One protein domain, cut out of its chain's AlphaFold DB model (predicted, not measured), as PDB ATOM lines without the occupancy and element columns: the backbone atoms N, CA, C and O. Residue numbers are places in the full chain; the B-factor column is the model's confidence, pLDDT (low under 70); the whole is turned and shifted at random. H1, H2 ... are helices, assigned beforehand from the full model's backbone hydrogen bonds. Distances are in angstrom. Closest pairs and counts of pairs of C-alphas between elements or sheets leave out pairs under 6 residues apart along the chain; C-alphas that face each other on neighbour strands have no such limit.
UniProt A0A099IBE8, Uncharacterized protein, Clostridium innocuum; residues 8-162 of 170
ATOM      1  N   ASN A   8       8.334   0.257 -13.153       76.69
ATOM      2  CA  ASN A   8       8.112   1.501 -12.409       76.69
ATOM      3  C   ASN A   8       6.636   1.928 -12.411       76.69
ATOM      4  O   ASN A   8       6.124   2.369 -11.391       76.69
ATOM      5  N   THR A   9       5.927   1.749 -13.526       78.56
ATOM      6  CA  THR A   9       4.504   2.085 -13.640       78.56
ATOM      7  C   THR A   9       3.633   1.112 -12.843       78.56
ATOM      8  O   THR A   9       2.704   1.544 -12.167       78.56
ATOM      9  N   ALA A  10       3.971  -0.181 -12.837       75.50
ATOM     10  CA  ALA A  10       3.298  -1.172 -11.995       75.50
ATOM     11  C   ALA A  10       3.498  -0.890 -10.493       75.50
ATOM     12  O   ALA A  10       2.538  -0.956  -9.726       75.50
ATOM     13  N   LEU A  11       4.715  -0.512 -10.082       79.25
ATOM     14  CA  LEU A  11       5.005  -0.094  -8.706       79.25
ATOM     15  C   LEU A  11       4.174   1.133  -8.306       79.25
ATOM     16  O   LEU A  11       3.520   1.097  -7.268       79.25
ATOM     17  N   CYS A  12       4.115   2.170  -9.149       82.06
ATOM     18  CA  CYS A  12       3.290   3.351  -8.883       82.06
ATOM     19  C   CYS A  12       1.805   3.005  -8.708       82.06
ATOM     20  O   CYS A  12       1.174   3.486  -7.770       82.06
ATOM     21  N   VAL A  13       1.244   2.161  -9.580       84.25
ATOM     22  CA  VAL A  13      -0.170   1.758  -9.492       84.25
ATOM     23  C   VAL A  13      -0.440   0.967  -8.209       84.25
ATOM     24  O   VAL A  13      -1.420   1.249  -7.528       84.25
ATOM     25  N   MET A  14       0.442   0.040  -7.820       84.00
ATOM     26  CA  MET A  14       0.288  -0.701  -6.562       84.00
ATOM     27  C   MET A  14       0.344   0.217  -5.341       84.00
ATOM     28  O   MET A  14      -0.510   0.115  -4.463       84.00
ATOM     29  N   THR A  15       1.301   1.147  -5.299       86.25
ATOM     30  CA  THR A  15       1.385   2.131  -4.214       86.25
ATOM     31  C   THR A  15       0.113   2.975  -4.139       86.25
ATOM     32  O   THR A  15      -0.426   3.158  -3.050       86.25
ATOM     33  N   LEU A  16      -0.423   3.424  -5.278       87.88
ATOM     34  CA  LEU A  16      -1.685   4.168  -5.328       87.88
ATOM     35  C   LEU A  16      -2.872   3.340  -4.824       87.88
ATOM     36  O   LEU A  16      -3.678   3.851  -4.050       87.88
ATOM     37  N   CYS A  17      -2.974   2.066  -5.204       85.19
ATOM     38  CA  CYS A  17      -4.037   1.184  -4.722       85.19
ATOM     39  C   CYS A  17      -3.955   0.951  -3.206       85.19
ATOM     40  O   CYS A  17      -4.983   0.990  -2.530       85.19
ATOM     41  N   ILE A  18      -2.750   0.754  -2.661       87.19
ATOM     42  CA  ILE A  18      -2.540   0.594  -1.213       87.19
ATOM     43  C   ILE A  18      -2.930   1.881  -0.481       87.19
ATOM     44  O   ILE A  18      -3.677   1.826   0.495       87.19
ATOM     45  N   LEU A  19      -2.492   3.042  -0.974       85.88
ATOM     46  CA  LEU A  19      -2.861   4.337  -0.398       85.88
ATOM     47  C   LEU A  19      -4.376   4.560  -0.435       85.88
ATOM     48  O   LEU A  19      -4.959   4.947   0.574       85.88
ATOM     49  N   ALA A  20      -5.032   4.260  -1.558       85.81
ATOM     50  CA  ALA A  20      -6.482   4.378  -1.682       85.81
ATOM     51  C   ALA A  20      -7.219   3.464  -0.689       85.81
ATOM     52  O   ALA A  20      -8.164   3.906  -0.041       85.81
ATOM     53  N   ALA A  21      -6.769   2.218  -0.514       83.81
ATOM     54  CA  ALA A  21      -7.356   1.294   0.454       83.81
ATOM     55  C   ALA A  21      -7.180   1.782   1.904       83.81
ATOM     56  O   ALA A  21      -8.141   1.760   2.677       83.81
ATOM     57  N   VAL A  22      -5.988   2.278   2.256       82.50
ATOM     58  CA  VAL A  22      -5.692   2.838   3.586       82.50
ATOM     59  C   VAL A  22      -6.548   4.073   3.868       82.50
ATOM     60  O   VAL A  22      -7.118   4.184   4.949       82.50
ATOM     61  N   LEU A  23      -6.695   4.977   2.896       87.19
ATOM     62  CA  LEU A  23      -7.508   6.185   3.044       87.19
ATOM     63  C   LEU A  23      -9.005   5.860   3.145       87.19
ATOM     64  O   LEU A  23      -9.679   6.360   4.041       87.19
ATOM     65  N   LEU A  24      -9.536   4.985   2.286       84.00
ATOM     66  CA  LEU A  24     -10.953   4.602   2.327       84.00
ATOM     67  C   LEU A  24     -11.314   3.846   3.612       84.00
ATOM     68  O   LEU A  24     -12.375   4.088   4.195       84.00
ATOM     69  N   GLY A  25     -10.444   2.935   4.056       81.62
ATOM     70  CA  GLY A  25     -10.607   2.222   5.322       81.62
ATOM     71  C   GLY A  25     -10.499   3.161   6.522       81.62
ATOM     72  O   GLY A  25     -11.358   3.132   7.403       81.62
ATOM     73  N   GLY A  26      -9.495   4.042   6.506       82.69
ATOM     74  CA  GLY A  26      -9.279   5.066   7.523       82.69
ATOM     75  C   GLY A  26     -10.490   5.973   7.695       82.69
ATOM     76  O   GLY A  26     -10.995   6.094   8.803       82.69
ATOM     77  N   TRP A  27     -11.026   6.519   6.601       85.62
ATOM     78  CA  TRP A  27     -12.188   7.405   6.648       85.62
ATOM     79  C   TRP A  27     -13.396   6.737   7.311       85.62
ATOM     80  O   TRP A  27     -13.951   7.266   8.276       85.62
ATOM     81  N   ARG A  28     -13.778   5.545   6.834       87.06
ATOM     82  CA  ARG A  28     -14.934   4.805   7.366       87.06
ATOM     83  C   ARG A  28     -14.759   4.450   8.841       87.06
ATOM     84  O   ARG A  28     -15.720   4.556   9.601       87.06
ATOM     85  N   GLY A  29     -13.550   4.044   9.233       89.38
ATOM     86  CA  GLY A  29     -13.210   3.758  10.625       89.38
ATOM     87  C   GLY A  29     -13.338   5.001  11.505       89.38
ATOM     88  O   GLY A  29     -14.104   4.994  12.463       89.38
ATOM     89  N   THR A  30     -12.670   6.095  11.134       92.00
ATOM     90  CA  THR A  30     -12.675   7.361  11.885       92.00
ATOM     91  C   THR A  30     -14.088   7.916  12.066       92.00
ATOM     92  O   THR A  30     -14.461   8.274  13.180       92.00
ATOM     93  N   THR A  31     -14.912   7.946  11.012       92.94
ATOM     94  CA  THR A  31     -16.298   8.429  11.124       92.94
ATOM     95  C   THR A  31     -17.140   7.560  12.062       92.94
ATOM     96  O   THR A  31     -17.970   8.089  12.803       92.94
ATOM     97  N   ARG A  32     -16.944   6.235  12.052       94.62
ATOM     98  CA  ARG A  32     -17.658   5.319  12.953       94.62
ATOM     99  C   ARG A  32     -17.258   5.547  14.408       94.62
ATOM    100  O   ARG A  32     -18.141   5.683  15.247       94.62
ATOM    101  N   GLU A  33     -15.960   5.624  14.683       94.44
ATOM    102  CA  GLU A  33     -15.438   5.865  16.033       94.44
ATOM    103  C   GLU A  33     -15.882   7.228  16.576       94.44
ATOM    104  O   GLU A  33     -16.296   7.327  17.729       94.44
ATOM    105  N   TYR A  34     -15.890   8.268  15.734       95.50
ATOM    106  CA  TYR A  34     -16.403   9.582  16.128       95.50
ATOM    107  C   TYR A  34     -17.884   9.528  16.525       95.50
ATOM    108  O   TYR A  34     -18.273  10.057  17.560       95.50
ATOM    109  N   ARG A  35     -18.729   8.844  15.746       95.00
ATOM    110  CA  ARG A  35     -20.148   8.687  16.103       95.00
ATOM    111  C   ARG A  35     -20.330   7.882  17.385       95.00
ATOM    112  O   ARG A  35     -21.144   8.268  18.214       95.00
ATOM    113  N   ALA A  36     -19.556   6.814  17.560       95.00
ATOM    114  CA  ALA A  36     -19.626   5.977  18.751       95.00
ATOM    115  C   ALA A  36     -19.241   6.750  20.022       95.00
ATOM    116  O   ALA A  36     -19.895   6.589  21.050       95.00
ATOM    117  N   ILE A  37     -18.217   7.613  19.965       95.50
ATOM    118  CA  ILE A  37     -17.832   8.413  21.135       95.50
ATOM    119  C   ILE A  37     -18.833   9.539  21.426       95.50
ATOM    120  O   ILE A  37     -19.073   9.834  22.594       95.50
ATOM    121  N   GLN A  38     -19.458  10.123  20.397       95.31
ATOM    122  CA  GLN A  38     -20.548  11.090  20.566       95.31
ATOM    123  C   GLN A  38     -21.779  10.432  21.198       95.31
ATOM    124  O   GLN A  38     -22.309  10.936  22.181       95.31
ATOM    125  N   GLU A  39     -22.178   9.258  20.709       94.94
ATOM    126  CA  GLU A  39     -23.276   8.480  21.287       94.94
ATOM    127  C   GLU A  39     -22.980   8.088  22.741       94.94
ATOM    128  O   GLU A  39     -23.818   8.282  23.615       94.94
ATOM    129  N   ALA A  40     -21.760   7.632  23.038       94.12
ATOM    130  CA  ALA A  40     -21.344   7.323  24.406       94.12
ATOM    131  C   ALA A  40     -21.308   8.560  25.324       94.12
ATOM    132  O   ALA A  40     -21.437   8.420  26.540       94.12
ATOM    133  N   PHE A  41     -21.113   9.760  24.766       95.38
ATOM    134  CA  PHE A  41     -21.190  11.011  25.516       95.38
ATOM    135  C   PHE A  41     -22.638  11.381  25.858       95.38
ATOM    136  O   PHE A  41     -22.897  11.869  26.959       95.38
ATOM    137  N   THR A  42     -23.574  11.163  24.928       93.38
ATOM    138  CA  THR A  42     -24.959  11.646  25.035       93.38
ATOM    139  C   THR A  42     -25.955  10.643  25.598       93.38
ATOM    140  O   THR A  42     -26.995  11.060  26.104       93.38
ATOM    141  N   SER A  43     -25.696   9.344  25.457       87.94
ATOM    142  CA  SER A  43     -26.714   8.300  25.598       87.94
ATOM    143  C   SER A  43     -26.308   7.227  26.609       87.94
ATOM    144  O   SER A  43     -25.149   6.822  26.681       87.94
ATOM    145  N   GLY A  44     -27.292   6.745  27.374       79.56
ATOM    146  CA  GLY A  44     -27.137   5.722  28.414       79.56
ATOM    147  C   GLY A  44     -27.265   6.275  29.838       79.56
ATOM    148  O   GLY A  44     -27.004   7.454  30.072       79.56
ATOM    149  N   ASP A  45     -27.620   5.391  30.779       71.81
ATOM    150  CA  ASP A  45     -27.966   5.698  32.185       71.81
ATOM    151  C   ASP A  45     -26.796   6.229  33.041       71.81
ATOM    152  O   ASP A  45     -26.938   6.507  34.232       71.81
ATOM    153  N   SER A  46     -25.603   6.339  32.458       81.81
ATOM    154  CA  SER A  46     -24.394   6.876  33.097       81.81
ATOM    155  C   SER A  46     -23.532   7.639  32.089       81.81
ATOM    156  O   SER A  46     -22.300   7.602  32.132       81.81
ATOM    157  N   SER A  47     -24.186   8.297  31.129       92.69
ATOM    158  CA  SER A  47     -23.500   9.123  30.140       92.69
ATOM    159  C   SER A  47     -22.929  10.398  30.784       92.69
ATOM    160  O   SER A  47     -23.541  10.960  31.699       92.69
ATOM    161  N   PRO A  48     -21.779  10.910  30.305       96.19
ATOM    162  CA  PRO A  48     -21.246  12.189  30.763       96.19
ATOM    163  C   PRO A  48     -22.275  13.316  30.689       96.19
ATOM    164  O   PRO A  48     -22.389  14.104  31.627       96.19
ATOM    165  N   LYS A  49     -23.056  13.370  29.601       95.06
ATOM    166  CA  LYS A  49     -24.090  14.387  29.416       95.06
ATOM    167  C   LYS A  49     -25.117  14.374  30.546       95.06
ATOM    168  O   LYS A  49     -25.453  15.437  31.046       95.06
ATOM    169  N   GLN A  50     -25.574  13.208  30.995       94.81
ATOM    170  CA  GLN A  50     -26.544  13.116  32.088       94.81
ATOM    171  C   GLN A  50     -25.995  13.685  33.407       94.81
ATOM    172  O   GLN A  50     -26.705  14.395  34.127       94.81
ATOM    173  N   TYR A  51     -24.725  13.411  33.723       96.06
ATOM    174  CA  TYR A  51     -24.078  13.978  34.909       96.06
ATOM    175  C   TYR A  51     -23.871  15.489  34.779       96.06
ATOM    176  O   TYR A  51     -24.148  16.219  35.730       96.06
ATOM    177  N   LEU A  52     -23.455  15.969  33.605       96.75
ATOM    178  CA  LEU A  52     -23.308  17.398  33.322       96.75
ATOM    179  C   LEU A  52     -24.647  18.139  33.397       96.75
ATOM    180  O   LEU A  52     -24.728  19.174  34.049       96.75
ATOM    181  N   ASP A  53     -25.708  17.579  32.821       95.69
ATOM    182  CA  ASP A  53     -27.056  18.150  32.871       95.69
ATOM    183  C   ASP A  53     -27.584  18.169  34.322       95.69
ATOM    184  O   ASP A  53     -28.225  19.136  34.747       95.69
ATOM    185  N   THR A  54     -27.252  17.149  35.128       96.56
ATOM    186  CA  THR A  54     -27.542  17.135  36.573       96.56
ATOM    187  C   THR A  54     -26.808  18.269  37.282       96.56
ATOM    188  O   THR A  54     -27.446  19.057  37.979       96.56
ATOM    189  N   MET A  55     -25.493  18.395  37.084       98.19
ATOM    190  CA  MET A  55     -24.694  19.482  37.656       98.19
ATOM    191  C   MET A  55     -25.262  20.853  37.267       98.19
ATOM    192  O   MET A  55     -25.499  21.694  38.131       98.19
ATOM    193  N   LEU A  56     -25.542  21.064  35.981       98.00
ATOM    194  CA  LEU A  56     -26.030  22.334  35.454       98.00
ATOM    195  C   LEU A  56     -27.415  22.698  36.014       98.00
ATOM    196  O   LEU A  56     -27.666  23.856  36.345       98.00
ATOM    197  N   THR A  57     -28.292  21.707  36.193       98.06
ATOM    198  CA  THR A  57     -29.616  21.901  36.805       98.06
ATOM    199  C   THR A  57     -29.507  22.315  38.272       98.06
ATOM    200  O   THR A  57     -30.152  23.277  38.687       98.06
ATOM    201  N   ARG A  58     -28.674  21.626  39.067       98.44
ATOM    202  CA  ARG A  58     -28.482  21.966  40.491       98.44
ATOM    203  C   ARG A  58     -27.818  23.327  40.661       98.44
ATOM    204  O   ARG A  58     -28.232  24.106  41.514       98.44
ATOM    205  N   PHE A  59     -26.860  23.647  39.796       98.56
ATOM    206  CA  PHE A  59     -26.240  24.964  39.759       98.56
ATOM    207  C   PHE A  59     -27.257  26.073  39.458       98.56
ATOM    208  O   PHE A  59     -27.264  27.093  40.139       98.56
ATOM    209  N   ALA A  60     -28.179  25.859  38.514       98.19
ATOM    210  CA  ALA A  60     -29.239  26.824  38.222       98.19
ATOM    211  C   ALA A  60     -30.168  27.077  39.423       98.19
ATOM    212  O   ALA A  60     -30.579  28.216  39.654       98.19
ATOM    213  N   TYR A  61     -30.484  26.043  40.211       98.19
ATOM    214  CA  TYR A  61     -31.254  26.213  41.449       98.19
ATOM    215  C   TYR A  61     -30.496  27.030  42.490       98.19
ATOM    216  O   TYR A  61     -31.085  27.928  43.088       98.19
ATOM    217  N   LEU A  62     -29.194  26.785  42.651       98.56
ATOM    218  CA  LEU A  62     -28.351  27.584  43.535       98.56
ATOM    219  C   LEU A  62     -28.287  29.053  43.092       98.56
ATOM    220  O   LEU A  62     -28.402  29.943  43.927       98.56
ATOM    221  N   VAL A  63     -28.159  29.313  41.787       98.25
ATOM    222  CA  VAL A  63     -28.181  30.672  41.221       98.25
ATOM    223  C   VAL A  63     -29.510  31.371  41.510       98.25
ATOM    224  O   VAL A  63     -29.516  32.502  41.988       98.25
ATOM    225  N   LYS A  64     -30.639  30.689  41.298       97.44
ATOM    226  CA  LYS A  64     -31.969  31.236  41.604       97.44
ATOM    227  C   LYS A  64     -32.151  31.527  43.097       97.44
ATOM    228  O   LYS A  64     -32.755  32.534  43.468       97.44
ATOM    229  N   LEU A  65     -31.652  30.639  43.952       97.81
ATOM    230  CA  LEU A  65     -31.682  30.846  45.393       97.81
ATOM    231  C   LEU A  65     -30.837  32.065  45.775       97.81
ATOM    232  O   LEU A  65     -31.323  32.947  46.468       97.81
ATOM    233  N   ALA A  66     -29.609  32.160  45.272       97.88
ATOM    234  CA  ALA A  66     -28.727  33.293  45.521       97.88
ATOM    235  C   ALA A  66     -29.361  34.639  45.123       97.88
ATOM    236  O   ALA A  66     -29.319  35.583  45.913       97.88
ATOM    237  N   ASP A  67     -30.016  34.697  43.961       96.19
ATOM    238  CA  ASP A  67     -30.760  35.874  43.489       96.19
ATOM    239  C   ASP A  67     -31.905  36.261  44.446       96.19
ATOM    240  O   ASP A  67     -32.080  37.431  44.784       96.19
ATOM    241  N   THR A  68     -32.617  35.269  44.996       96.25
ATOM    242  CA  THR A  68     -33.692  35.485  45.987       96.25
ATOM    243  C   THR A  68     -33.174  36.163  47.264       96.25
ATOM    244  O   THR A  68     -33.895  36.933  47.895       96.25
ATOM    245  N   TYR A  69     -31.910  35.921  47.618       96.81
ATOM    246  CA  TYR A  69     -31.233  36.530  48.766       96.81
ATOM    247  C   TYR A  69     -30.359  37.741  48.382       96.81
ATOM    248  O   TYR A  69     -29.548  38.197  49.187       96.81
ATOM    249  N   GLY A  70     -30.522  38.287  47.170       95.94
ATOM    250  CA  GLY A  70     -29.861  39.517  46.724       95.94
ATOM    251  C   GLY A  70     -28.360  39.384  46.451       95.94
ATOM    252  O   GLY A  70     -27.642  40.384  46.474       95.94
ATOM    253  N   ILE A  71     -27.864  38.167  46.217       97.56
ATOM    254  CA  ILE A  71     -26.472  37.921  45.833       97.56
ATOM    255  C   ILE A  71     -26.345  38.084  44.315       97.56
ATOM    256  O   ILE A  71     -27.084  37.460  43.559       97.56
ATOM    257  N   ASP A  72     -25.374  38.884  43.867       96.88
ATOM    258  CA  ASP A  72     -25.060  39.015  42.441       96.88
ATOM    259  C   ASP A  72     -24.554  37.685  41.860       96.88
ATOM    260  O   ASP A  72     -23.633  37.063  42.400       96.88
ATOM    261  N   THR A  73     -25.180  37.264  40.760       97.62
ATOM    262  CA  THR A  73     -24.935  35.994  40.060       97.62
ATOM    263  C   THR A  73     -24.746  36.168  38.550       97.62
ATOM    264  O   THR A  73     -24.925  35.221  37.778       97.62
ATOM    265  N   ALA A  74     -24.405  37.377  38.088       97.19
ATOM    266  CA  ALA A  74     -24.281  37.665  36.659       97.19
ATOM    267  C   ALA A  74     -23.287  36.728  35.943       97.19
ATOM    268  O   ALA A  74     -23.582  36.222  34.854       97.19
ATOM    269  N   GLU A  75     -22.135  36.450  36.558       96.88
ATOM    270  CA  GLU A  75     -21.125  35.563  35.975       96.88
ATOM    271  C   GLU A  75     -21.567  34.093  35.977       96.88
ATOM    272  O   GLU A  75     -21.347  33.372  35.004       96.88
ATOM    273  N   GLU A  76     -22.197  33.636  37.058       98.19
ATOM    274  CA  GLU A  76     -22.746  32.287  37.180       98.19
ATOM    275  C   GLU A  76     -23.848  32.040  36.145       98.19
ATOM    276  O   GLU A  76     -23.867  31.002  35.483       98.19
ATOM    277  N   MET A  77     -24.722  33.025  35.938       96.50
ATOM    278  CA  MET A  77     -25.762  32.967  34.917       96.50
ATOM    279  C   MET A  77     -25.184  32.982  33.495       96.50
ATOM    280  O   MET A  77     -25.728  32.313  32.613       96.50
ATOM    281  N   SER A  78     -24.091  33.717  33.250       96.81
ATOM    282  CA  SER A  78     -23.392  33.683  31.954       96.81
ATOM    283  C   SER A  78     -22.866  32.282  31.658       96.81
ATOM    284  O   SER A  78     -23.208  31.709  30.624       96.81
ATOM    285  N   LEU A  79     -22.136  31.687  32.609       97.38
ATOM    286  CA  LEU A  79     -21.610  30.331  32.457       97.38
ATOM    287  C   LEU A  79     -22.738  29.314  32.235       97.38
ATOM    288  O   LEU A  79     -22.638  28.470  31.346       97.38
ATOM    289  N   TYR A  80     -23.828  29.410  33.005       96.44
ATOM    290  CA  TYR A  80     -24.989  28.535  32.835       96.44
ATOM    291  C   TYR A  80     -25.522  28.570  31.393       96.44
ATOM    292  O   TYR A  80     -25.718  27.517  30.788       96.44
ATOM    293  N   LYS A  81     -25.705  29.767  30.822       96.19
ATOM    294  CA  LYS A  81     -26.204  29.949  29.447       96.19
ATOM    295  C   LYS A  81     -25.232  29.432  28.391       96.19
ATOM    296  O   LYS A  81     -25.663  28.862  27.393       96.19
ATOM    297  N   GLU A  82     -23.932  29.618  28.589       96.12
ATOM    298  CA  GLU A  82     -22.918  29.084  27.676       96.12
ATOM    299  C   GLU A  82     -22.956  27.548  27.655       96.12
ATOM    300  O   GLU A  82     -23.028  26.939  26.583       96.12
ATOM    301  N   MET A  83     -23.030  26.928  28.837       96.50
ATOM    302  CA  MET A  83     -23.049  25.471  28.997       96.50
ATOM    303  C   MET A  83     -24.338  24.797  28.506       96.50
ATOM    304  O   MET A  83     -24.332  23.595  28.250       96.50
ATOM    305  N   GLN A  84     -25.432  25.545  28.319       93.56
ATOM    306  CA  GLN A  84     -26.638  25.015  27.668       93.56
ATOM    307  C   GLN A  84     -26.396  24.630  26.200       93.56
ATOM    308  O   GLN A  84     -27.120  23.790  25.666       93.56
ATOM    309  N   ASN A  85     -25.402  25.239  25.548       91.38
ATOM    310  CA  ASN A  85     -25.141  25.042  24.123       91.38
ATOM    311  C   ASN A  85     -24.005  24.048  23.863       91.38
ATOM    312  O   ASN A  85     -24.098  23.238  22.942       91.38
ATOM    313  N   ALA A  86     -22.928  24.115  24.648       90.31
ATOM    314  CA  ALA A  86     -21.751  23.273  24.469       90.31
ATOM    315  C   ALA A  86     -21.016  23.044  25.792       90.31
ATOM    316  O   ALA A  86     -21.104  23.844  26.718       90.31
ATOM    317  N   TYR A  87     -20.237  21.964  25.852       92.88
ATOM    318  CA  TYR A  87     -19.403  21.638  27.005       92.88
ATOM    319  C   TYR A  87     -17.922  21.676  26.633       92.88
ATOM    320  O   TYR A  87     -17.508  21.103  25.628       92.88
ATOM    321  N   THR A  88     -17.110  22.294  27.490       94.69
ATOM    322  CA  THR A  88     -15.642  22.240  27.434       94.69
ATOM    323  C   THR A  88     -15.083  21.870  28.809       94.69
ATOM    324  O   THR A  88     -15.769  22.016  29.823       94.69
ATOM    325  N   LEU A  89     -13.837  21.389  28.875       93.75
ATOM    326  CA  LEU A  89     -13.204  21.056  30.161       93.75
ATOM    327  C   LEU A  89     -13.030  22.284  31.066       93.75
ATOM    328  O   LEU A  89     -13.219  22.182  32.281       93.75
ATOM    329  N   ASP A  90     -12.735  23.442  30.474       95.69
ATOM    330  CA  ASP A  90     -12.588  24.695  31.213       95.69
ATOM    331  C   ASP A  90     -13.928  25.138  31.805       95.69
ATOM    332  O   ASP A  90     -13.990  25.455  32.990       95.69
ATOM    333  N   MET A  91     -15.021  25.042  31.039       96.88
ATOM    334  CA  MET A  91     -16.371  25.331  31.539       96.88
ATOM    335  C   MET A  91     -16.773  24.404  32.688       96.88
ATOM    336  O   MET A  91     -17.334  24.861  33.678       96.88
ATOM    337  N   VAL A  92     -16.469  23.105  32.604       96.62
ATOM    338  CA  VAL A  92     -16.782  22.156  33.689       96.62
ATOM    339  C   VAL A  92     -15.963  22.458  34.946       96.62
ATOM    340  O   VAL A  92     -16.480  22.375  36.062       96.62
ATOM    341  N   THR A  93     -14.696  22.834  34.780       96.69
ATOM    342  CA  THR A  93     -13.840  23.281  35.885       96.69
ATOM    343  C   THR A  93     -14.384  24.557  36.523       96.69
ATOM    344  O   THR A  93     -14.495  24.635  37.750       96.69
ATOM    345  N   ASP A  94     -14.765  25.536  35.704       97.69
ATOM    346  CA  ASP A  94     -15.297  26.806  36.182       97.69
ATOM    347  C   ASP A  94     -16.662  26.628  36.855       97.69
ATOM    348  O   ASP A  94     -16.891  27.192  37.921       97.69
ATOM    349  N   LEU A  95     -17.511  25.731  36.346       98.31
ATOM    350  CA  LEU A  95     -18.788  25.369  36.965       98.31
ATOM    351  C   LEU A  95     -18.584  24.840  38.387       98.31
ATOM    352  O   LEU A  95     -19.214  25.329  39.320       98.31
ATOM    353  N   LYS A  96     -17.661  23.886  38.579       98.00
ATOM    354  CA  LYS A  96     -17.328  23.343  39.912       98.00
ATOM    355  C   LYS A  96     -16.815  24.432  40.860       98.00
ATOM    356  O   LYS A  96     -17.113  24.409  42.054       98.00
ATOM    357  N   LYS A  97     -16.014  25.369  40.349       98.38
ATOM    358  CA  LYS A  97     -15.452  26.474  41.136       98.38
ATOM    359  C   LYS A  97     -16.528  27.488  41.526       98.38
ATOM    360  O   LYS A  97     -16.611  27.864  42.695       98.38
ATOM    361  N   LYS A  98     -17.335  27.929  40.562       98.50
ATOM    362  CA  LYS A  98     -18.415  28.895  40.761       98.50
ATOM    363  C   LYS A  98     -19.503  28.338  41.666       98.50
ATOM    364  O   LYS A  98     -19.907  29.037  42.584       98.50
ATOM    365  N   GLU A  99     -19.892  27.075  41.492       98.56
ATOM    366  CA  GLU A  99     -20.846  26.404  42.383       98.56
ATOM    367  C   GLU A  99     -20.357  26.431  43.831       98.56
ATOM    368  O   GLU A  99     -21.054  26.957  44.694       98.56
ATOM    369  N   ARG A 100     -19.116  25.996  44.086       98.44
ATOM    370  CA  ARG A 100     -18.534  25.987  45.435       98.44
ATOM    371  C   ARG A 100     -18.513  27.377  46.064       98.44
ATOM    372  O   ARG A 100     -18.841  27.539  47.240       98.44
ATOM    373  N   ASN A 101     -18.086  28.374  45.293       98.25
ATOM    374  CA  ASN A 101     -17.978  29.747  45.767       98.25
ATOM    375  C   ASN A 101     -19.357  30.344  46.059       98.25
ATOM    376  O   ASN A 101     -19.536  30.982  47.095       98.25
ATOM    377  N   LEU A 102     -20.326  30.129  45.167       98.44
ATOM    378  CA  LEU A 102     -21.684  30.619  45.342       98.44
ATOM    379  C   LEU A 102     -22.368  29.920  46.518       98.44
ATOM    380  O   LEU A 102     -22.934  30.599  47.366       98.44
ATOM    381  N   TYR A 103     -22.228  28.599  46.643       98.38
ATOM    382  CA  TYR A 103     -22.753  27.827  47.769       98.38
ATOM    383  C   TYR A 103     -22.228  28.370  49.102       98.38
ATOM    384  O   TYR A 103     -23.004  28.631  50.020       98.38
ATOM    385  N   ALA A 104     -20.919  28.629  49.195       97.88
ATOM    386  CA  ALA A 104     -20.320  29.216  50.389       97.88
ATOM    387  C   ALA A 104     -20.869  30.621  50.701       97.88
ATOM    388  O   ALA A 104     -21.126  30.921  51.867       97.88
ATOM    389  N   LYS A 105     -21.081  31.470  49.683       97.62
ATOM    390  CA  LYS A 105     -21.679  32.809  49.847       97.62
ATOM    391  C   LYS A 105     -23.136  32.741  50.307       97.62
ATOM    392  O   LYS A 105     -23.517  33.471  51.218       97.62
ATOM    393  N   VAL A 106     -23.944  31.869  49.700       97.38
ATOM    394  CA  VAL A 106     -25.362  31.688  50.050       97.38
ATOM    395  C   VAL A 106     -25.486  31.141  51.474       97.38
ATOM    396  O   VAL A 106     -26.288  31.643  52.252       97.38
ATOM    397  N   LYS A 107     -24.620  30.200  51.874       95.25
ATOM    398  CA  LYS A 107     -24.596  29.630  53.232       95.25
ATOM    399  C   LYS A 107     -24.257  30.642  54.337       95.25
ATOM    400  O   LYS A 107     -24.571  30.394  55.496       95.25
ATOM    401  N   GLN A 108     -23.621  31.767  54.006       94.69
ATOM    402  CA  GLN A 108     -23.367  32.858  54.960       94.69
ATOM    403  C   GLN A 108     -24.598  33.748  55.192       94.69
ATOM    404  O   GLN A 108     -24.606  34.535  56.138       94.69
ATOM    405  N   GLN A 109     -25.628  33.639  54.349       94.12
ATOM    406  CA  GLN A 109     -26.880  34.364  54.532       94.12
ATOM    407  C   GLN A 109     -27.730  33.712  55.624       94.12
ATOM    408  O   GLN A 109     -27.643  32.513  55.889       94.12
ATOM    409  N   SER A 110     -28.603  34.502  56.248       91.44
ATOM    410  CA  SER A 110     -29.630  33.981  57.158       91.44
ATOM    411  C   SER A 110     -30.790  33.382  56.360       91.44
ATOM    412  O   SER A 110     -31.843  34.000  56.223       91.44
ATOM    413  N   LEU A 111     -30.560  32.197  55.791       94.38
ATOM    414  CA  LEU A 111     -31.545  31.477  54.986       94.38
ATOM    415  C   LEU A 111     -32.711  30.971  55.844       94.38
ATOM    416  O   LEU A 111     -32.536  30.581  57.003       94.38
ATOM    417  N   HIS A 112     -33.896  30.888  55.244       95.75
ATOM    418  CA  HIS A 112     -34.972  30.075  55.797       95.75
ATOM    419  C   HIS A 112     -34.548  28.601  55.858       95.75
ATOM    420  O   HIS A 112     -33.788  28.116  55.018       95.75
ATOM    421  N   LYS A 113     -35.056  27.867  56.856       95.06
ATOM    422  CA  LYS A 113     -34.687  26.460  57.068       95.06
ATOM    423  C   LYS A 113     -34.942  25.597  55.828       95.06
ATOM    424  O   LYS A 113     -34.087  24.804  55.462       95.06
ATOM    425  N   GLU A 114     -36.090  25.782  55.181       95.44
ATOM    426  CA  GLU A 114     -36.461  25.025  53.979       95.44
ATOM    427  C   GLU A 114     -35.478  25.271  52.827       95.44
ATOM    428  O   GLU A 114     -35.004  24.323  52.207       95.44
ATOM    429  N   ASP A 115     -35.102  26.529  52.593       96.81
ATOM    430  CA  ASP A 115     -34.132  26.901  51.560       96.81
ATOM    431  C   ASP A 115     -32.748  26.306  51.827       96.81
ATOM    432  O   ASP A 115     -32.091  25.821  50.906       96.81
ATOM    433  N   MET A 116     -32.316  26.299  53.090       96.69
ATOM    434  CA  MET A 116     -31.068  25.660  53.499       96.69
ATOM    435  C   MET A 116     -31.108  24.146  53.244       96.69
ATOM    436  O   MET A 116     -30.185  23.618  52.626       96.69
ATOM    437  N   ASP A 117     -32.182  23.462  53.648       96.38
ATOM    438  CA  ASP A 117     -32.341  22.015  53.450       96.38
ATOM    439  C   ASP A 117     -32.331  21.655  51.948       96.38
ATOM    440  O   ASP A 117     -31.672  20.698  51.522       96.38
ATOM    441  N   TYR A 118     -33.018  22.446  51.112       95.56
ATOM    442  CA  TYR A 118     -32.999  22.267  49.659       95.56
ATOM    443  C   TYR A 118     -31.620  22.529  49.054       95.56
ATOM    444  O   TYR A 118     -31.147  21.715  48.256       95.56
ATOM    445  N   MET A 119     -30.957  23.613  49.462       97.31
ATOM    446  CA  MET A 119     -29.618  23.964  48.998       97.31
ATOM    447  C   MET A 119     -28.603  22.863  49.319       97.31
ATOM    448  O   MET A 119     -27.813  22.491  48.455       97.31
ATOM    449  N   GLU A 120     -28.612  22.312  50.536       97.31
ATOM    450  CA  GLU A 120     -27.678  21.248  50.931       97.31
ATOM    451  C   GLU A 120     -27.922  19.946  50.163       97.31
ATOM    452  O   GLU A 120     -26.970  19.281  49.731       97.31
ATOM    453  N   ARG A 121     -29.191  19.604  49.920       97.88
ATOM    454  CA  ARG A 121     -29.551  18.460  49.078       97.88
ATOM    455  C   ARG A 121     -29.060  18.646  47.642       97.88
ATOM    456  O   ARG A 121     -28.450  17.733  47.086       97.88
ATOM    457  N   ASP A 122     -29.323  19.803  47.038       98.00
ATOM    458  CA  ASP A 122     -28.941  20.071  45.651       98.00
ATOM    459  C   ASP A 122     -27.416  20.159  45.488       98.00
ATOM    460  O   ASP A 122     -26.880  19.598  44.531       98.00
ATOM    461  N   HIS A 123     -26.708  20.745  46.461       98.31
ATOM    462  CA  HIS A 123     -25.245  20.724  46.532       98.31
ATOM    463  C   HIS A 123     -24.701  19.289  46.587       98.31
ATOM    464  O   HIS A 123     -23.804  18.919  45.831       98.31
ATOM    465  N   THR A 124     -25.290  18.433  47.425       98.31
ATOM    466  CA  THR A 124     -24.894  17.018  47.521       98.31
ATOM    467  C   THR A 124     -25.081  16.293  46.184       98.31
ATOM    468  O   THR A 124     -24.198  15.546  45.754       98.31
ATOM    469  N   MET A 125     -26.195  16.538  45.486       98.06
ATOM    470  CA  MET A 125     -26.436  15.975  44.153       98.06
ATOM    471  C   MET A 125     -25.433  16.495  43.115       98.06
ATOM    472  O   MET A 125     -24.942  15.710  42.304       98.06
ATOM    473  N   PHE A 126     -25.101  17.788  43.154       98.56
ATOM    474  CA  PHE A 126     -24.089  18.388  42.283       98.56
ATOM    475  C   PHE A 126     -22.721  17.726  42.478       98.56
ATOM    476  O   PHE A 126     -22.113  17.255  41.515       98.56
ATOM    477  N   VAL A 127     -22.252  17.645  43.726       97.94
ATOM    478  CA  VAL A 127     -20.943  17.067  44.063       97.94
ATOM    479  C   VAL A 127     -20.894  15.580  43.711       97.94
ATOM    480  O   VAL A 127     -19.897  15.114  43.161       97.94
ATOM    481  N   SER A 128     -21.975  14.837  43.960       97.31
ATOM    482  CA  SER A 128     -22.068  13.420  43.593       97.31
ATOM    483  C   SER A 128     -21.995  13.204  42.076       97.31
ATOM    484  O   SER A 128     -21.250  12.336  41.615       97.31
ATOM    485  N   ALA A 129     -22.694  14.020  41.282       96.88
ATOM    486  CA  ALA A 129     -22.598  13.970  39.823       96.88
ATOM    487  C   ALA A 129     -21.185  14.335  39.333       96.88
ATOM    488  O   ALA A 129     -20.623  13.634  38.491       96.88
ATOM    489  N   ALA A 130     -20.575  15.373  39.914       96.56
ATOM    490  CA  ALA A 130     -19.214  15.798  39.598       96.56
ATOM    491  C   ALA A 130     -18.162  14.716  39.894       96.56
ATOM    492  O   ALA A 130     -17.213  14.574  39.122       96.56
ATOM    493  N   ALA A 131     -18.331  13.969  40.988       95.62
ATOM    494  CA  ALA A 131     -17.483  12.832  41.343       95.62
ATOM    495  C   ALA A 131     -17.755  11.610  40.454       95.62
ATOM    496  O   ALA A 131     -16.837  10.886  40.090       95.62
ATOM    497  N   SER A 132     -19.006  11.377  40.059       94.94
ATOM    498  CA  SER A 132     -19.335  10.268  39.157       94.94
ATOM    499  C   SER A 132     -18.672  10.468  37.792       94.94
ATOM    500  O   SER A 132     -18.082   9.537  37.248       94.94
ATOM    501  N   LEU A 133     -18.674  11.707  37.289       94.19
ATOM    502  CA  LEU A 133     -18.080  12.100  36.010       94.19
ATOM    503  C   LEU A 133     -16.584  11.738  35.881       94.19
ATOM    504  O   LEU A 133     -16.113  11.510  34.771       94.19
ATOM    505  N   THR A 134     -15.826  11.645  36.980       91.06
ATOM    506  CA  THR A 134     -14.395  11.278  36.937       91.06
ATOM    507  C   THR A 134     -14.165   9.767  36.834       91.06
ATOM    508  O   THR A 134     -13.102   9.337  36.390       91.06
ATOM    509  N   HIS A 135     -15.158   8.944  37.185       87.12
ATOM    510  CA  HIS A 135     -15.027   7.481  37.277       87.12
ATOM    511  C   HIS A 135     -15.824   6.701  36.224       87.12
ATOM    512  O   HIS A 135     -15.840   5.474  36.254       87.12
ATOM    513  N   ILE A 136     -16.470   7.387  35.283       91.12
ATOM    514  CA  ILE A 136     -17.231   6.739  34.212       91.12
ATOM    515  C   ILE A 136     -16.335   6.027  33.190       91.12
ATOM    516  O   ILE A 136     -15.307   6.554  32.755       91.12
ATOM    517  N   ASP A 137     -16.807   4.879  32.692       91.69
ATOM    518  CA  ASP A 137     -16.169   4.103  31.613       91.69
ATOM    519  C   ASP A 137     -15.900   4.932  30.349       91.69
ATOM    520  O   ASP A 137     -14.979   4.649  29.575       91.69
ATOM    521  N   TYR A 138     -16.703   5.977  30.134       94.50
ATOM    522  CA  TYR A 138     -16.515   6.924  29.044       94.50
ATOM    523  C   TYR A 138     -15.099   7.514  29.025       94.50
ATOM    524  O   TYR A 138     -14.521   7.608  27.947       94.50
ATOM    525  N   ASN A 139     -14.497   7.842  30.175       94.62
ATOM    526  CA  ASN A 139     -13.179   8.490  30.209       94.62
ATOM    527  C   ASN A 139     -12.095   7.607  29.576       94.62
ATOM    528  O   ASN A 139     -11.266   8.089  28.803       94.62
ATOM    529  N   GLN A 140     -12.142   6.293  29.816       94.50
ATOM    530  CA  GLN A 140     -11.210   5.351  29.195       94.50
ATOM    531  C   GLN A 140     -11.450   5.220  27.681       94.50
ATOM    532  O   GLN A 140     -10.495   5.141  26.896       94.50
ATOM    533  N   LYS A 141     -12.718   5.234  27.248       94.56
ATOM    534  CA  LYS A 141     -13.087   5.232  25.822       94.56
ATOM    535  C   LYS A 141     -12.624   6.512  25.126       94.56
ATOM    536  O   LYS A 141     -12.020   6.429  24.063       94.56
ATOM    537  N   ALA A 142     -12.824   7.670  25.749       95.94
ATOM    538  CA  ALA A 142     -12.402   8.974  25.252       95.94
ATOM    539  C   ALA A 142     -10.873   9.072  25.126       95.94
ATOM    540  O   ALA A 142     -10.367   9.515  24.097       95.94
ATOM    541  N   LEU A 143     -10.120   8.578  26.117       96.19
ATOM    542  CA  LEU A 143      -8.657   8.487  26.040       96.19
ATOM    543  C   LEU A 143      -8.195   7.612  24.868       96.19
ATOM    544  O   LEU A 143      -7.293   7.996  24.119       96.19
ATOM    545  N   THR A 144      -8.828   6.451  24.690       96.12
ATOM    546  CA  THR A 144      -8.515   5.526  23.592       96.12
ATOM    547  C   THR A 144      -8.835   6.155  22.236       96.12
ATOM    548  O   THR A 144      -7.980   6.176  21.353       96.12
ATOM    549  N   TYR A 145     -10.021   6.751  22.101       96.38
ATOM    550  CA  TYR A 145     -10.443   7.498  20.919       96.38
ATOM    551  C   TYR A 145      -9.439   8.603  20.568       96.38
ATOM    552  O   TYR A 145      -8.901   8.621  19.462       96.38
ATOM    553  N   ASN A 146      -9.106   9.474  21.524       96.56
ATOM    554  CA  ASN A 146      -8.178  10.588  21.317       96.56
ATOM    555  C   ASN A 146      -6.791  10.112  20.864       96.56
ATOM    556  O   ASN A 146      -6.157  10.747  20.019       96.56
ATOM    557  N   LYS A 147      -6.325   8.980  21.404       96.44
ATOM    558  CA  LYS A 147      -5.064   8.358  21.003       96.44
ATOM    559  C   LYS A 147      -5.125   7.850  19.564       96.44
ATOM    560  O   LYS A 147      -4.231   8.174  18.785       96.44
ATOM    561  N   GLU A 148      -6.151   7.091  19.194       94.25
ATOM    562  CA  GLU A 148      -6.255   6.529  17.841       94.25
ATOM    563  C   GLU A 148      -6.501   7.606  16.777       94.25
ATOM    564  O   GLU A 148      -5.862   7.588  15.726       94.25
ATOM    565  N   MET A 149      -7.323   8.615  17.071       94.50
ATOM    566  CA  MET A 149      -7.586   9.729  16.153       94.50
ATOM    567  C   MET A 149      -6.376  10.636  15.912       94.50
ATOM    568  O   MET A 149      -6.325  11.351  14.916       94.50
ATOM    569  N   SER A 150      -5.366  10.594  16.784       94.06
ATOM    570  CA  SER A 150      -4.115  11.334  16.576       94.06
ATOM    571  C   SER A 150      -3.181  10.692  15.537       94.06
ATOM    572  O   SER A 150      -2.216  11.326  15.103       94.06
ATOM    573  N   ARG A 151      -3.448   9.449  15.109       93.19
ATOM    574  CA  ARG A 151      -2.573   8.669  14.220       93.19
ATOM    575  C   ARG A 151      -3.005   8.756  12.758       93.19
ATOM    576  O   ARG A 151      -4.186   8.874  12.450       93.19
ATOM    577  N   PHE A 152      -2.051   8.631  11.835       91.00
ATOM    578  CA  PHE A 152      -2.351   8.513  10.405       91.00
ATOM    579  C   PHE A 152      -2.997   7.145  10.091       91.00
ATOM    580  O   PHE A 152      -2.515   6.133  10.605       91.00
ATOM    581  N   PRO A 153      -4.035   7.071   9.231       90.50
ATOM    582  CA  PRO A 153      -4.647   8.167   8.467       90.50
ATOM    583  C   PRO A 153      -5.792   8.905   9.186       90.50
ATOM    584  O   PRO A 153      -6.304   9.877   8.640       90.50
ATOM    585  N   ALA A 154      -6.204   8.479  10.384       92.56
ATOM    586  CA  ALA A 154      -7.348   9.053  11.101       92.56
ATOM    587  C   ALA A 154      -7.209  10.563  11.360       92.56
ATOM    588  O   ALA A 154      -8.159  11.307  11.133       92.56
ATOM    589  N   SER A 155      -6.014  11.029  11.729       93.19
ATOM    590  CA  SER A 155      -5.739  12.448  11.989       93.19
ATOM    591  C   SER A 155      -6.000  13.357  10.785       93.19
ATOM    592  O   SER A 155      -6.483  14.478  10.956       93.19
ATOM    593  N   LEU A 156      -5.756  12.863   9.564       93.94
ATOM    594  CA  LEU A 156      -6.096  13.578   8.332       93.94
ATOM    595  C   LEU A 156      -7.613  13.766   8.227       93.94
ATOM    596  O   LEU A 156      -8.082  14.866   7.950       93.94
ATOM    597  N   PHE A 157      -8.386  12.713   8.487       92.88
ATOM    598  CA  PHE A 157      -9.846  12.778   8.433       92.88
ATOM    599  C   PHE A 157     -10.439  13.627   9.553       92.88
ATOM    600  O   PHE A 157     -11.369  14.385   9.292       92.88
ATOM    601  N   CYS A 158      -9.875  13.574  10.760       92.44
ATOM    602  CA  CYS A 158     -10.266  14.476  11.838       92.44
ATOM    603  C   CYS A 158     -10.094  15.941  11.430       92.44
ATOM    604  O   CYS A 158     -11.011  16.732  11.623       92.44
ATOM    605  N   SER A 159      -8.972  16.289  10.791       94.12
ATOM    606  CA  SER A 159      -8.749  17.647  10.287       94.12
ATOM    607  C   SER A 159      -9.677  18.019   9.128       94.12
ATOM    608  O   SER A 159     -10.134  19.155   9.074       94.12
ATOM    609  N   LEU A 160      -9.936  17.100   8.191       93.81
ATOM    610  CA  LEU A 160     -10.763  17.373   7.006       93.81
ATOM    611  C   LEU A 160     -12.251  17.524   7.337       93.81
ATOM    612  O   LEU A 160     -12.942  18.303   6.689       93.81
ATOM    613  N   TYR A 161     -12.746  16.768   8.318       92.19
ATOM    614  CA  TYR A 161     -14.166  16.720   8.673       92.19
ATOM    615  C   TYR A 161     -14.495  17.394  10.010       92.19
ATOM    616  O   TYR A 161     -15.653  17.369  10.422       92.19
ATOM    617  N   GLY A 162     -13.505  17.981  10.688       93.31
ATOM    618  CA  GLY A 162     -13.698  18.660  11.969       93.31
ATOM    619  C   GLY A 162     -14.091  17.715  13.106       93.31
ATOM    620  O   GLY A 162     -14.912  18.076  13.941       93.31
TER     621      GLY A 162
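What this domain is: This is residues 8 to 162 of the 170 residues of an uncharacterized protein of Clostridium innocuum (UniProt A0A099IBE8). A long helix, H1, reaches out from one end of a four-helix up-and-down bundle, H2 to H5, each helix running against the one before; H6 folds back beside the later part of H1, and short H7 crosses H1. Residues 8 to 18 of H1 stick out. The printed part has 155 residues, is all helix with seven named helices, H1 to H7 in chain order, and no named strand. It is a rod spanning 85 by 28 by 17 A, only just extended, close to loose, with a radius of gyration of the C-alphas of 22.8 A.

Where its parts are: H1, residues 8 to 42, runs 51.0 A from C-alpha 8 at (8.112, 1.501, -12.409). H2 is residues 48 to 68, 30.5 A; H3, 74 to 83; H4, 89 to 107, 27.1 A; H5, 113 to 135, 33.7 A; H6, 137 to 149; H7, 154 to 161, ending at C-alpha 161 at (-14.166, 16.720, 8.673).

How they stand to each other: H2, the hub, touches H5 at a shallow tilt of 25 degrees, opposite ways, the closest C-alphas being Met 55 and Phe 126, 4.8 A. H2 and H3, H3 and H4, and H4 and H5 are helical hairpins. H1 and H2 touch only at the corner, C-alphas 42 and 49 being closest at 5.2 A. With residues 30 to 41 alone, H1 touches H6 at a shallow tilt of 22 degrees, opposite ways; C-alphas 40 and 138 are closest, 6.7 A. With residues 26 to 30 alone, H1 touches H7, only just about perpendicular at 73 degrees; C-alphas 30 and 154 are closest, 5.6 A. H5 and H6 meet only through their link. Every O i to N i+4 pair is within hydrogen-bond range in H1, H2, H3, H4, H6 and H7, and 17 of 19 in H5.

The domain as a whole: The farthest C-alphas, Asn 8 and His 112, are 85.6 A apart. The printed part has no cut, its six links are tight, and no printed residue is under pLDDT 70.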